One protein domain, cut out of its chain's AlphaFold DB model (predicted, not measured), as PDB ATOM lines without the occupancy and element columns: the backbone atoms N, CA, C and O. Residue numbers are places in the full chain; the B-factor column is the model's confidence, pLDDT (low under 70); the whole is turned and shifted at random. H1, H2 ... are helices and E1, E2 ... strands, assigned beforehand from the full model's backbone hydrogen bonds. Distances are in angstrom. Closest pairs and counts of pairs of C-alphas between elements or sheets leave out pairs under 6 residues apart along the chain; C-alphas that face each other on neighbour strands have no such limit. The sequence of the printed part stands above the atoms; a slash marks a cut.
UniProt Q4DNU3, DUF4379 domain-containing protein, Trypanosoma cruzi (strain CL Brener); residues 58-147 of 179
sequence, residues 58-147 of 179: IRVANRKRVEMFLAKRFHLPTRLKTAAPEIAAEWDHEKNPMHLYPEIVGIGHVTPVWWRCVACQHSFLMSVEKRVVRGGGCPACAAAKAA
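What this domain is: This is residues 58 to 147 of the 179 residues of the protein "DUF4379 domain-containing protein" of Trypanosoma cruzi (strain CL Brener) (UniProt Q4DNU3). What is the shape? Small parts are strung along one length: the hairpin E1 and E2 with H1 at one end, short H2, H3 and H4 with a second hairpin, E3 and E4, farther along, and H5 at the other end, where residues 142 to 147 stick out. What makes it up? The 90 printed residues include five named helices and four named strands, in the order E1 E2 H1 H2 H3 E3 E4 H4 H5, class mixed; each hairpin is an antiparallel sheet of two strands. How dense is it? It is only just compact, close to loose, with a radius of gyration of the C-alphas of 14.1 A, and only just a rod, spanning 50 by 25 by 19 A.

Where its parts are: Where does the first half run? E1 is residues 58 to 60, from C-alpha 58 at (-25.298, -50.824, 12.497), E2 64 to 67, H1 68 to 75, H2 80 to 83 and H3 85 to 88. What follows? E3 is residues 112 to 116, 13.1 A long, E4 123 to 127, 13.3 A, H4 128 to 132, and H5 139 to 147, 12.2 A, ending at C-alpha 147 at (7.655, -37.627, 46.642).

How they stand to each other: How do the strands pair? In E1 and E2, N 60 and O 64 are 2.8 A apart; in E3 and E4, N 115 and O 124 are 2.9 A apart, both within hydrogen-bond range. What of the helices? The closest C-alphas of E1 and H1, Ile 58 and Met 68, are 5.7 A apart. H2 and H3 only just touch, only at the corner, with 3 pairs of C-alphas within 8 A, the closest Lys 81 and Ala 88, 5.4 A. H3 and H4 are close but not clearly touching, C-alphas 87 and 132 at 7.5 A. What of H5 and the backbones? The closest C-alphas of E4 and H5, Phe 124 and Pro 139, are 7.7 A apart. Every O i to N i+4 pair is within hydrogen-bond range in H1, H4 and H5; H2 and H3 are too short for one.

The domain as a whole: How far does it reach? The two C-alphas farthest apart, those of Met 68 and Ala 147, are 49.8 A apart. Is anything missing or unsure? The printed part has no cut, the link from H3 to E3 is long, with 23 residues, and no printed residue is under 70 in pLDDT.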
ATOM      1  N   ILE A  58     -26.601 -50.151  12.566       94.88
ATOM      2  CA  ILE A  58     -25.298 -50.824  12.497       94.88
ATOM      3  C   ILE A  58     -24.926 -51.434  13.841       94.88
ATOM      4  O   ILE A  58     -25.480 -51.070  14.880       94.88
ATOM      5  N   ARG A  59     -23.982 -52.377  13.827       94.35
ATOM      6  CA  ARG A  59     -23.436 -52.989  15.041       94.35
ATOM      7  C   ARG A  59     -22.040 -52.445  15.312       94.35
ATOM      8  O   ARG A  59     -21.098 -52.772  14.602       94.35
ATOM      9  N   VAL A  60     -21.899 -51.639  16.359       91.39
ATOM     10  CA  VAL A  60     -20.591 -51.181  16.841       91.39
ATOM     11  C   VAL A  60     -19.875 -52.353  17.515       91.39
ATOM     12  O   VAL A  60     -20.469 -53.036  18.357       91.39
ATOM     13  N   ALA A  61     -18.622 -52.596  17.115       90.30
ATOM     14  CA  ALA A  61     -17.800 -53.726  17.561       90.30
ATOM     15  C   ALA A  61     -18.508 -55.091  17.420       90.30
ATOM     16  O   ALA A  61     -18.399 -55.945  18.297       90.30
ATOM     17  N   ASN A  62     -19.323 -55.262  16.369       90.62
ATOM     18  CA  ASN A  62     -20.145 -56.452  16.093       90.62
ATOM     19  C   ASN A  62     -21.128 -56.875  17.206       90.62
ATOM     20  O   ASN A  62     -21.804 -57.892  17.061       90.62
ATOM     21  N   ARG A  63     -21.281 -56.085  18.281       89.45
ATOM     22  CA  ARG A  63     -22.129 -56.415  19.441       89.45
ATOM     23  C   ARG A  63     -23.242 -55.398  19.682       89.45
ATOM     24  O   ARG A  63     -24.402 -55.777  19.822       89.45
ATOM     25  N   LYS A  64     -22.930 -54.098  19.706       89.06
ATOM     26  CA  LYS A  64     -23.895 -53.053  20.094       89.06
ATOM     27  C   LYS A  64     -24.671 -52.539  18.880       89.06
ATOM     28  O   LYS A  64     -24.119 -51.787  18.081       89.06
ATOM     29  N   ARG A  65     -25.950 -52.914  18.748       94.48
ATOM     30  CA  ARG A  65     -26.852 -52.386  17.706       94.48
ATOM     31  C   ARG A  65     -27.234 -50.937  18.017       94.48
ATOM     32  O   ARG A  65     -27.740 -50.653  19.098       94.48
ATOM     33  N   VAL A  66     -27.019 -50.043  17.061       94.64
ATOM     34  CA  VAL A  66     -27.306 -48.608  17.171       94.64
ATOM     35  C   VAL A  66     -27.918 -48.126  15.861       94.64
ATOM     36  O   VAL A  66     -27.575 -48.632  14.793       94.64
ATOM     37  N   GLU A  67     -28.836 -47.167  15.939       96.05
ATOM     38  CA  GLU A  67     -29.334 -46.442  14.771       96.05
ATOM     39  C   GLU A  67     -28.163 -45.758  14.029       96.05
ATOM     40  O   GLU A  67     -27.222 -45.251  14.644       96.05
ATOM     41  N   MET A  68     -28.175 -45.833  12.699       94.85
ATOM     42  CA  MET A  68     -27.052 -45.475  11.828       94.85
ATOM     43  C   MET A  68     -26.589 -44.030  12.025       94.85
ATOM     44  O   MET A  68     -25.384 -43.766  12.075       94.85
ATOM     45  N   PHE A  69     -27.527 -43.093  12.128       94.65
ATOM     46  CA  PHE A  69     -27.224 -41.680  12.288       94.65
ATOM     47  C   PHE A  69     -26.542 -41.400  13.631       94.65
ATOM     48  O   PHE A  69     -25.486 -40.760  13.654       94.65
ATOM     49  N   LEU A  70     -27.056 -41.957  14.732       94.58
ATOM     50  CA  LEU A  70     -26.398 -41.876  16.044       94.58
ATOM     51  C   LEU A  70     -25.039 -42.576  16.050       94.58
ATOM     52  O   LEU A  70     -24.093 -42.119  16.699       94.58
ATOM     53  N   ALA A  71     -24.926 -43.688  15.329       94.54
ATOM     54  CA  ALA A  71     -23.701 -44.455  15.304       94.54
ATOM     55  C   ALA A  71     -22.556 -43.674  14.651       94.54
ATOM     56  O   ALA A  71     -21.478 -43.571  15.234       94.54
ATOM     57  N   LYS A  72     -22.817 -43.060  13.493       94.51
ATOM     58  CA  LYS A  72     -21.844 -42.232  12.769       94.51
ATOM     59  C   LYS A  72     -21.495 -40.941  13.510       94.51
ATOM     60  O   LYS A  72     -20.328 -40.577  13.547       94.51
ATOM     61  N   ARG A  73     -22.487 -40.264  14.102       94.94
ATOM     62  CA  ARG A  73     -22.276 -38.963  14.763       94.94
ATOM     63  C   ARG A  73     -21.621 -39.070  16.132       94.94
ATOM     64  O   ARG A  73     -20.806 -38.227  16.475       94.94
ATOM     65  N   PHE A  74     -21.999 -40.075  16.918       94.06
ATOM     66  CA  PHE A  74     -21.577 -40.181  18.310       94.06
ATOM     67  C   PHE A  74     -20.802 -41.467  18.568       94.06
ATOM     68  O   PHE A  74     -19.650 -41.418  18.988       94.06
ATOM     69  N   HIS A  75     -21.395 -42.636  18.318       93.31
ATOM     70  CA  HIS A  75     -20.826 -43.871  18.858       93.31
ATOM     71  C   HIS A  75     -19.523 -44.328  18.217       93.31
ATOM     72  O   HIS A  75     -18.776 -44.989  18.918       93.31
ATOM     73  N   LEU A  76     -19.263 -44.087  16.935       93.08
ATOM     74  CA  LEU A  76     -18.014 -44.500  16.291       93.08
ATOM     75  C   LEU A  76     -16.817 -43.630  16.717       93.08
ATOM     76  O   LEU A  76     -15.853 -44.203  17.224       93.08
ATOM     77  N   PRO A  77     -16.860 -42.285  16.607       95.42
ATOM     78  CA  PRO A  77     -15.706 -41.453  16.959       95.42
ATOM     79  C   PRO A  77     -15.407 -41.431  18.462       95.42
ATOM     80  O   PRO A  77     -14.268 -41.216  18.848       95.42
ATOM     81  N   THR A  78     -16.399 -41.678  19.326       95.56
ATOM     82  CA  THR A  78     -16.229 -41.598  20.790       95.56
ATOM     83  C   THR A  78     -15.829 -42.920  21.454       95.56
ATOM     84  O   THR A  78     -15.890 -43.027  22.682       95.56
ATOM     85  N   ARG A  79     -15.447 -43.960  20.694       95.59
ATOM     86  CA  ARG A  79     -14.928 -45.206  21.291       95.59
ATOM     87  C   ARG A  79     -13.539 -45.023  21.832       95.59
ATOM     88  O   ARG A  79     -12.721 -44.387  21.189       95.59
ATOM     89  N   LEU A  80     -13.270 -45.644  22.978       96.38
ATOM     90  CA  LEU A  80     -11.981 -45.540  23.647       96.38
ATOM     91  C   LEU A  80     -10.835 -45.944  22.707       96.38
ATOM     92  O   LEU A  80      -9.895 -45.177  22.547       96.38
ATOM     93  N   LYS A  81     -10.966 -47.072  21.993       95.74
ATOM     94  CA  LYS A  81      -9.950 -47.522  21.020       95.74
ATOM     95  C   LYS A  81      -9.723 -46.541  19.859       95.74
ATOM     96  O   LYS A  81      -8.623 -46.488  19.326       95.74
ATOM     97  N   THR A  82     -10.756 -45.811  19.439       95.37
ATOM     98  CA  THR A  82     -10.691 -44.895  18.287       95.37
ATOM     99  C   THR A  82     -10.245 -43.493  18.695       95.37
ATOM    100  O   THR A  82      -9.474 -42.874  17.977       95.37
ATOM    101  N   ALA A  83     -10.732 -42.999  19.832       95.22
ATOM    102  CA  ALA A  83     -10.490 -41.644  20.314       95.22
ATOM    103  C   ALA A  83      -9.159 -41.497  21.067       95.22
ATOM    104  O   ALA A  83      -8.572 -40.424  21.016       95.22
ATOM    105  N   ALA A  84      -8.721 -42.538  21.782       95.38
ATOM    106  CA  ALA A  84      -7.537 -42.506  22.645       95.38
ATOM    107  C   ALA A  84      -6.833 -43.883  22.656       95.38
ATOM    108  O   ALA A  84      -6.960 -44.644  23.627       95.38
ATOM    109  N   PRO A  85      -6.154 -44.269  21.555       95.89
ATOM    110  CA  PRO A  85      -5.517 -45.580  21.420       95.89
ATOM    111  C   PRO A  85      -4.409 -45.830  22.457       95.89
ATOM    112  O   PRO A  85      -4.274 -46.955  22.940       95.89
ATOM    113  N   GLU A  86      -3.662 -44.800  22.844       94.36
ATOM    114  CA  GLU A  86      -2.622 -44.857  23.876       94.36
ATOM    115  C   GLU A  86      -3.198 -45.216  25.250       94.36
ATOM    116  O   GLU A  86      -2.688 -46.112  25.920       94.36
ATOM    117  N   ILE A  87      -4.329 -44.612  25.630       95.66
ATOM    118  CA  ILE A  87      -5.023 -44.940  26.882       95.66
ATOM    119  C   ILE A  87      -5.663 -46.329  26.787       95.66
ATOM    120  O   ILE A  87      -5.664 -47.083  27.760       95.66
ATOM    121  N   ALA A  88      -6.202 -46.695  25.620       95.76
ATOM    122  CA  ALA A  88      -6.800 -48.008  25.390       95.76
ATOM    123  C   ALA A  88      -5.797 -49.164  25.562       95.76
ATOM    124  O   ALA A  88      -6.212 -50.252  25.962       95.76
ATOM    125  N   ALA A  89      -4.506 -48.934  25.299       95.26
ATOM    126  CA  ALA A  89      -3.442 -49.921  25.503       95.26
ATOM    127  C   ALA A  89      -3.203 -50.257  26.987       95.26
ATOM    128  O   ALA A  89      -2.703 -51.330  27.308       95.26
ATOM    129  N   GLU A  90      -3.607 -49.374  27.902       96.07
ATOM    130  CA  GLU A  90      -3.473 -49.554  29.353       96.07
ATOM    131  C   GLU A  90      -4.652 -50.311  29.988       96.07
ATOM    132  O   GLU A  90      -4.828 -50.309  31.212       96.07
ATOM    133  N   TRP A  91      -5.524 -50.899  29.170       96.51
ATOM    134  CA  TRP A  91      -6.695 -51.628  29.639       96.51
ATOM    135  C   TRP A  91      -6.304 -52.954  30.302       96.51
ATOM    136  O   TRP A  91      -5.597 -53.773  29.718       96.51
ATOM    137  N   ASP A  92      -6.804 -53.205  31.512       96.54
ATOM    138  CA  ASP A  92      -6.554 -54.467  32.213       96.54
ATOM    139  C   ASP A  92      -7.562 -55.538  31.763       96.54
ATOM    140  O   ASP A  92      -8.735 -55.506  32.143       96.54
ATOM    141  N   HIS A  93      -7.130 -56.471  30.912       94.40
ATOM    142  CA  HIS A  93      -7.984 -57.546  30.393       94.40
ATOM    143  C   HIS A  93      -8.263 -58.668  31.402       94.40
ATOM    144  O   HIS A  93      -9.230 -59.402  31.218       94.40
ATOM    145  N   GLU A  94      -7.440 -58.805  32.442       94.94
ATOM    146  CA  GLU A  94      -7.572 -59.875  33.437       94.94
ATOM    147  C   GLU A  94      -8.597 -59.496  34.506       94.94
ATOM    148  O   GLU A  94      -9.418 -60.319  34.914       94.94
ATOM    149  N   LYS A  95      -8.575 -58.233  34.949       95.75
ATOM    150  CA  LYS A  95      -9.466 -57.746  36.013       95.75
ATOM    151  C   LYS A  95     -10.808 -57.237  35.513       95.75
ATOM    152  O   LYS A  95     -11.789 -57.262  36.260       95.75
ATOM    153  N   ASN A  96     -10.869 -56.728  34.284       96.49
ATOM    154  CA  ASN A  96     -12.136 -56.284  33.721       96.49
ATOM    155  C   ASN A  96     -12.951 -57.471  33.199       96.49
ATOM    156  O   ASN A  96     -12.402 -58.428  32.658       96.49
ATOM    157  N   PRO A  97     -14.285 -57.408  33.301       94.77
ATOM    158  CA  PRO A  97     -15.128 -58.469  32.783       94.77
ATOM    159  C   PRO A  97     -15.036 -58.544  31.252       94.77
ATOM    160  O   PRO A  97     -15.060 -57.522  30.568       94.77
ATOM    161  N   MET A  98     -15.046 -59.759  30.696       92.41
ATOM    162  CA  MET A  98     -14.826 -60.027  29.259       92.41
ATOM    163  C   MET A  98     -15.810 -59.328  28.295       92.41
ATOM    164  O   MET A  98     -15.570 -59.252  27.088       92.41
ATOM    165  N   HIS A  99     -16.953 -58.845  28.792       91.50
ATOM    166  CA  HIS A  99     -17.929 -58.108  27.986       91.50
ATOM    167  C   HIS A  99     -17.621 -56.604  27.879       91.50
ATOM    168  O   HIS A  99     -18.174 -55.953  26.989       91.50
ATOM    169  N   LEU A 100     -16.727 -56.066  28.721       93.41
ATOM    170  CA  LEU A 100     -16.195 -54.706  28.618       93.41
ATOM    171  C   LEU A 100     -14.807 -54.734  27.979       93.41
ATOM    172  O   LEU A 100     -13.878 -55.362  28.477       93.41
ATOM    173  N   TYR A 101     -14.668 -54.010  26.874       93.93
ATOM    174  CA  TYR A 101     -13.413 -53.879  26.145       93.93
ATOM    175  C   TYR A 101     -13.360 -52.524  25.416       93.93
ATOM    176  O   TYR A 101     -14.412 -51.935  25.137       93.93
ATOM    177  N   PRO A 102     -12.166 -52.011  25.073       95.08
ATOM    178  CA  PRO A 102     -12.008 -50.641  24.568       95.08
ATOM    179  C   PRO A 102     -12.775 -50.291  23.278       95.08
ATOM    180  O   PRO A 102     -12.984 -49.117  22.982       95.08
ATOM    181  N   GLU A 103     -13.224 -51.277  22.497       94.24
ATOM    182  CA  GLU A 103     -13.998 -51.039  21.265       94.24
ATOM    183  C   GLU A 103     -15.485 -50.781  21.525       94.24
ATOM    184  O   GLU A 103     -16.141 -50.075  20.759       94.24
ATOM    185  N   ILE A 104     -16.041 -51.364  22.592       93.09
ATOM    186  CA  ILE A 104     -17.451 -51.179  22.954       93.09
ATOM    187  C   ILE A 104     -17.640 -50.045  23.959       93.09
ATOM    188  O   ILE A 104     -18.720 -49.449  24.006       93.09
ATOM    189  N   VAL A 105     -16.612 -49.719  24.741       94.94
ATOM    190  CA  VAL A 105     -16.649 -48.664  25.758       94.94
ATOM    191  C   VAL A 105     -16.387 -47.296  25.112       94.94
ATOM    192  O   VAL A 105     -15.558 -47.156  24.216       94.94
ATOM    193  N   GLY A 106     -17.173 -46.290  25.502       94.92
ATOM    194  CA  GLY A 106     -16.998 -44.907  25.048       94.92
ATOM    195  C   GLY A 106     -16.166 -44.078  26.027       94.92
ATOM    196  O   GLY A 106     -16.081 -44.427  27.201       94.92
ATOM    197  N   ILE A 107     -15.616 -42.954  25.566       95.68
ATOM    198  CA  ILE A 107     -14.817 -42.035  26.397       95.68
ATOM    199  C   ILE A 107     -15.587 -41.481  27.606       95.68
ATOM    200  O   ILE A 107     -14.998 -41.257  28.652       95.68
ATOM    201  N   GLY A 108     -16.913 -41.327  27.505       94.11
ATOM    202  CA  GLY A 108     -17.781 -40.848  28.591       94.11
ATOM    203  C   GLY A 108     -18.257 -41.937  29.560       94.11
ATOM    204  O   GLY A 108     -19.299 -41.783  30.190       94.11
ATOM    205  N   HIS A 109     -17.582 -43.086  29.628       95.48
ATOM    206  CA  HIS A 109     -17.983 -44.171  30.521       95.48
ATOM    207  C   HIS A 109     -17.602 -43.852  31.975       95.48
ATOM    208  O   HIS A 109     -16.421 -43.820  32.336       95.48
ATOM    209  N   VAL A 110     -18.628 -43.606  32.796       95.75
ATOM    210  CA  VAL A 110     -18.504 -43.090  34.170       95.75
ATOM    211  C   VAL A 110     -18.201 -44.188  35.190       95.75
ATOM    212  O   VAL A 110     -17.585 -43.917  36.219       95.75
ATOM    213  N   THR A 111     -18.599 -45.438  34.937       95.37
ATOM    214  CA  THR A 111     -18.329 -46.511  35.900       95.37
ATOM    215  C   THR A 111     -16.830 -46.836  35.931       95.37
ATOM    216  O   THR A 111     -16.165 -46.812  34.883       95.37
ATOM    217  N   PRO A 112     -16.265 -47.076  37.129       95.44
ATOM    218  CA  PRO A 112     -14.845 -47.342  37.284       95.44
ATOM    219  C   PRO A 112     -14.484 -48.683  36.649       95.44
ATOM    220  O   PRO A 112     -15.172 -49.683  36.844       95.44
ATOM    221  N   VAL A 113     -13.388 -48.684  35.900       97.05
ATOM    222  CA  VAL A 113     -12.820 -49.867  35.250       97.05
ATOM    223  C   VAL A 113     -11.368 -50.018  35.681       97.05
ATOM    224  O   VAL A 113     -10.744 -49.060  36.158       97.05
ATOM    225  N   TRP A 114     -10.845 -51.232  35.563       97.37
ATOM    226  CA  TRP A 114      -9.464 -51.530  35.898       97.37
ATOM    227  C   TRP A 114      -8.526 -51.095  34.783       97.37
ATOM    228  O   TRP A 114      -8.767 -51.330  33.597       97.37
ATOM    229  N   TRP A 115      -7.429 -50.488  35.190       97.22
ATOM    230  CA  TRP A 115      -6.368 -50.037  34.315       97.22
ATOM    231  C   TRP A 115      -5.042 -50.576  34.816       97.22
ATOM    232  O   TRP A 115      -4.819 -50.598  36.026       97.22
ATOM    233  N   ARG A 116      -4.151 -50.946  33.898       96.51
ATOM    234  CA  ARG A 116      -2.787 -51.379  34.197       96.51
ATOM    235  C   ARG A 116      -1.814 -50.368  33.606       96.51
ATOM    236  O   ARG A 116      -1.723 -50.226  32.391       96.51
ATOM    237  N   CYS A 117      -1.099 -49.654  34.472       95.92
ATOM    238  CA  CYS A 117      -0.128 -48.656  34.032       95.92
ATOM    239  C   CYS A 117       1.039 -49.318  33.286       95.92
ATOM    240  O   CYS A 117       1.627 -50.261  33.809       95.92
ATOM    241  N   VAL A 118       1.438 -48.793  32.126       93.46
ATOM    242  CA  VAL A 118       2.604 -49.325  31.385       93.46
ATOM    243  C   VAL A 118       3.912 -49.088  32.144       93.46
ATOM    244  O   VAL A 118       4.768 -49.964  32.181       93.46
ATOM    245  N   ALA A 119       4.055 -47.924  32.791       92.57
ATOM    246  CA  ALA A 119       5.306 -47.511  33.424       92.57
ATOM    247  C   ALA A 119       5.615 -48.272  34.724       92.57
ATOM    248  O   ALA A 119       6.734 -48.729  34.921       92.57
ATOM    249  N   CYS A 120       4.632 -48.407  35.622       93.08
ATOM    250  CA  CYS A 120       4.830 -49.040  36.933       93.08
ATOM    251  C   CYS A 120       4.135 -50.399  37.087       93.08
ATOM    252  O   CYS A 120       4.223 -51.004  38.151       93.08
ATOM    253  N   GLN A 121       3.389 -50.858  36.075       93.85
ATOM    254  CA  GLN A 121       2.575 -52.086  36.105       93.85
ATOM    255  C   GLN A 121       1.521 -52.150  37.225       93.85
ATOM    256  O   GLN A 121       0.855 -53.172  37.394       93.85
ATOM    257  N   HIS A 122       1.310 -51.055  37.959       93.82
ATOM    258  CA  HIS A 122       0.297 -50.966  38.996       93.82
ATOM    259  C   HIS A 122      -1.104 -50.993  38.382       93.82
ATOM    260  O   HIS A 122      -1.385 -50.295  37.401       93.82
ATOM    261  N   SER A 123      -1.985 -51.784  38.990       95.67
ATOM    262  CA  SER A 123      -3.386 -51.883  38.592       95.67
ATOM    263  C   SER A 123      -4.253 -51.006  39.487       95.67
ATOM    264  O   SER A 123      -4.193 -51.107  40.711       95.67
ATOM    265  N   PHE A 124      -5.061 -50.140  38.883       96.39
ATOM    266  CA  PHE A 124      -5.862 -49.154  39.605       96.39
ATOM    267  C   PHE A 124      -7.258 -48.998  38.998       96.39
ATOM    268  O   PHE A 124      -7.486 -49.276  37.822       96.39
ATOM    269  N   LEU A 125      -8.198 -48.541  39.826       96.26
ATOM    270  CA  LEU A 125      -9.582 -48.290  39.437       96.26
ATOM    271  C   LEU A 125      -9.778 -46.821  39.066       96.26
ATOM    272  O   LEU A 125      -9.513 -45.924  39.869       96.26
ATOM    273  N   MET A 126     -10.284 -46.566  37.861       95.99
ATOM    274  CA  MET A 126     -10.663 -45.221  37.424       95.99
ATOM    275  C   MET A 126     -11.749 -45.285  36.348       95.99
ATOM    276  O   MET A 126     -11.758 -46.184  35.512       95.99
ATOM    277  N   SER A 127     -12.678 -44.330  36.337       96.52
ATOM    278  CA  SER A 127     -13.641 -44.186  35.235       96.52
ATOM    279  C   SER A 127     -12.939 -43.756  33.945       96.52
ATOM    280  O   SER A 127     -12.000 -42.957  34.006       96.52
ATOM    281  N   VAL A 128     -13.446 -44.179  32.787       96.78
ATOM    282  CA  VAL A 128     -12.899 -43.778  31.479       96.78
ATOM    283  C   VAL A 128     -13.024 -42.273  31.258       96.78
ATOM    284  O   VAL A 128     -12.067 -41.653  30.807       96.78
ATOM    285  N   GLU A 129     -14.144 -41.669  31.666       96.46
ATOM    286  CA  GLU A 129     -14.356 -40.219  31.561       96.46
ATOM    287  C   GLU A 129     -13.264 -39.442  32.308       96.46
ATOM    288  O   GLU A 129     -12.610 -38.571  31.739       96.46
ATOM    289  N   LYS A 130     -13.001 -39.793  33.572       96.10
ATOM    290  CA  LYS A 130     -11.932 -39.152  34.354       96.10
ATOM    291  C   LYS A 130     -10.553 -39.352  33.721       96.10
ATOM    292  O   LYS A 130      -9.737 -38.438  33.778       96.10
ATOM    293  N   ARG A 131     -10.293 -40.517  33.128       95.17
ATOM    294  CA  ARG A 131      -8.997 -40.830  32.522       95.17
ATOM    295  C   ARG A 131      -8.754 -40.051  31.225       95.17
ATOM    296  O   ARG A 131      -7.700 -39.451  31.081       95.17
ATOM    297  N   VAL A 132      -9.734 -40.032  30.323       95.57
ATOM    298  CA  VAL A 132      -9.607 -39.423  28.988       95.57
ATOM    299  C   VAL A 132      -9.982 -37.940  28.999       95.57
ATOM    300  O   VAL A 132      -9.225 -37.110  28.517       95.57
ATOM    301  N   VAL A 133     -11.143 -37.586  29.558       94.52
ATOM    302  CA  VAL A 133     -11.699 -36.221  29.480       94.52
ATOM    303  C   VAL A 133     -11.080 -35.302  30.529       94.52
ATOM    304  O   VAL A 133     -10.776 -34.151  30.235       94.52
ATOM    305  N   ARG A 134     -10.887 -35.794  31.760       94.23
ATOM    306  CA  ARG A 134     -10.312 -34.989  32.858       94.23
ATOM    307  C   ARG A 134      -8.790 -35.117  32.988       94.23
ATOM    308  O   ARG A 134      -8.219 -34.449  33.839       94.23
ATOM    309  N   GLY A 135      -8.147 -35.979  32.193       92.48
ATOM    310  CA  GLY A 135      -6.690 -36.168  32.208       92.48
ATOM    311  C   GLY A 135      -6.143 -36.899  33.441       92.48
ATOM    312  O   GLY A 135      -5.059 -36.581  33.922       92.48
ATOM    313  N   GLY A 136      -6.886 -37.856  34.006       92.23
ATOM    314  CA  GLY A 136      -6.429 -38.649  35.152       92.23
ATOM    315  C   GLY A 136      -5.332 -39.666  34.800       92.23
ATOM    316  O   GLY A 136      -5.460 -40.412  33.833       92.23
ATOM    317  N   GLY A 137      -4.282 -39.745  35.623       93.25
ATOM    318  CA  GLY A 137      -3.169 -40.694  35.471       93.25
ATOM    319  C   GLY A 137      -3.119 -41.796  36.538       93.25
ATOM    320  O   GLY A 137      -4.005 -41.915  37.387       93.25
ATOM    321  N   CYS A 138      -2.053 -42.602  36.515       95.04
ATOM    322  CA  CYS A 138      -1.817 -43.627  37.532       95.04
ATOM    323  C   CYS A 138      -1.511 -42.982  38.903       95.04
ATOM    324  O   CYS A 138      -0.574 -42.182  38.991       95.04
ATOM    325  N   PRO A 139      -2.232 -43.344  39.983       94.32
ATOM    326  CA  PRO A 139      -2.028 -42.748  41.306       94.32
ATOM    327  C   PRO A 139      -0.639 -43.049  41.886       94.32
ATOM    328  O   PRO A 139      -0.048 -42.180  42.518       94.32
ATOM    329  N   ALA A 140      -0.086 -44.238  41.620       93.77
ATOM    330  CA  ALA A 140       1.261 -44.604  42.059       93.77
ATOM    331  C   ALA A 140       2.336 -43.737  41.381       93.77
ATOM    332  O   ALA A 140       3.233 -43.230  42.049       93.77
ATOM    333  N   CYS A 141       2.209 -43.494  40.070       93.41
ATOM    334  CA  CYS A 141       3.114 -42.599  39.347       93.41
ATOM    335  C   CYS A 141       2.996 -41.149  39.832       93.41
ATOM    336  O   CYS A 141       4.010 -40.480  39.999       93.41
ATOM    337  N   ALA A 142       1.775 -40.668  40.081       92.14
ATOM    338  CA  ALA A 142       1.557 -39.321  40.604       92.14
ATOM    339  C   ALA A 142       2.177 -39.143  42.003       92.14
ATOM    340  O   ALA A 142       2.848 -38.144  42.254       92.14
ATOM    341  N   ALA A 143       2.023 -40.136  42.885       91.71
ATOM    342  CA  ALA A 143       2.633 -40.129  44.212       91.71
ATOM    343  C   ALA A 143       4.169 -40.185  44.148       91.71
ATOM    344  O   ALA A 143       4.832 -39.430  44.855       91.71
ATOM    345  N   ALA A 144       4.739 -41.018  43.271       91.06
ATOM    346  CA  ALA A 144       6.187 -41.094  43.071       91.06
ATOM    347  C   ALA A 144       6.772 -39.766  42.562       91.06
ATOM    348  O   ALA A 144       7.807 -39.327  43.058       91.06
ATOM    349  N   LYS A 145       6.086 -39.085  41.630       88.82
ATOM    350  CA  LYS A 145       6.477 -37.743  41.164       88.82
ATOM    351  C   LYS A 145       6.418 -36.699  42.283       88.82
ATOM    352  O   LYS A 145       7.325 -35.880  42.391       88.82
ATOM    353  N   ALA A 146       5.382 -36.746  43.123       89.21
ATOM    354  CA  ALA A 146       5.227 -35.823  44.247       89.21
ATOM    355  C   ALA A 146       6.289 -36.040  45.341       89.21
ATOM    356  O   ALA A 146       6.840 -35.073  45.856       89.21
ATOM    357  N   ALA A 147       6.610 -37.295  45.670       87.08
ATOM    358  CA  ALA A 147       7.655 -37.627  46.642       87.08
ATOM    359  C   ALA A 147       9.070 -37.347  46.109       87.08
ATOM    360  O   ALA A 147       9.965 -36.991  46.869       87.08
TER     361      ALA A 147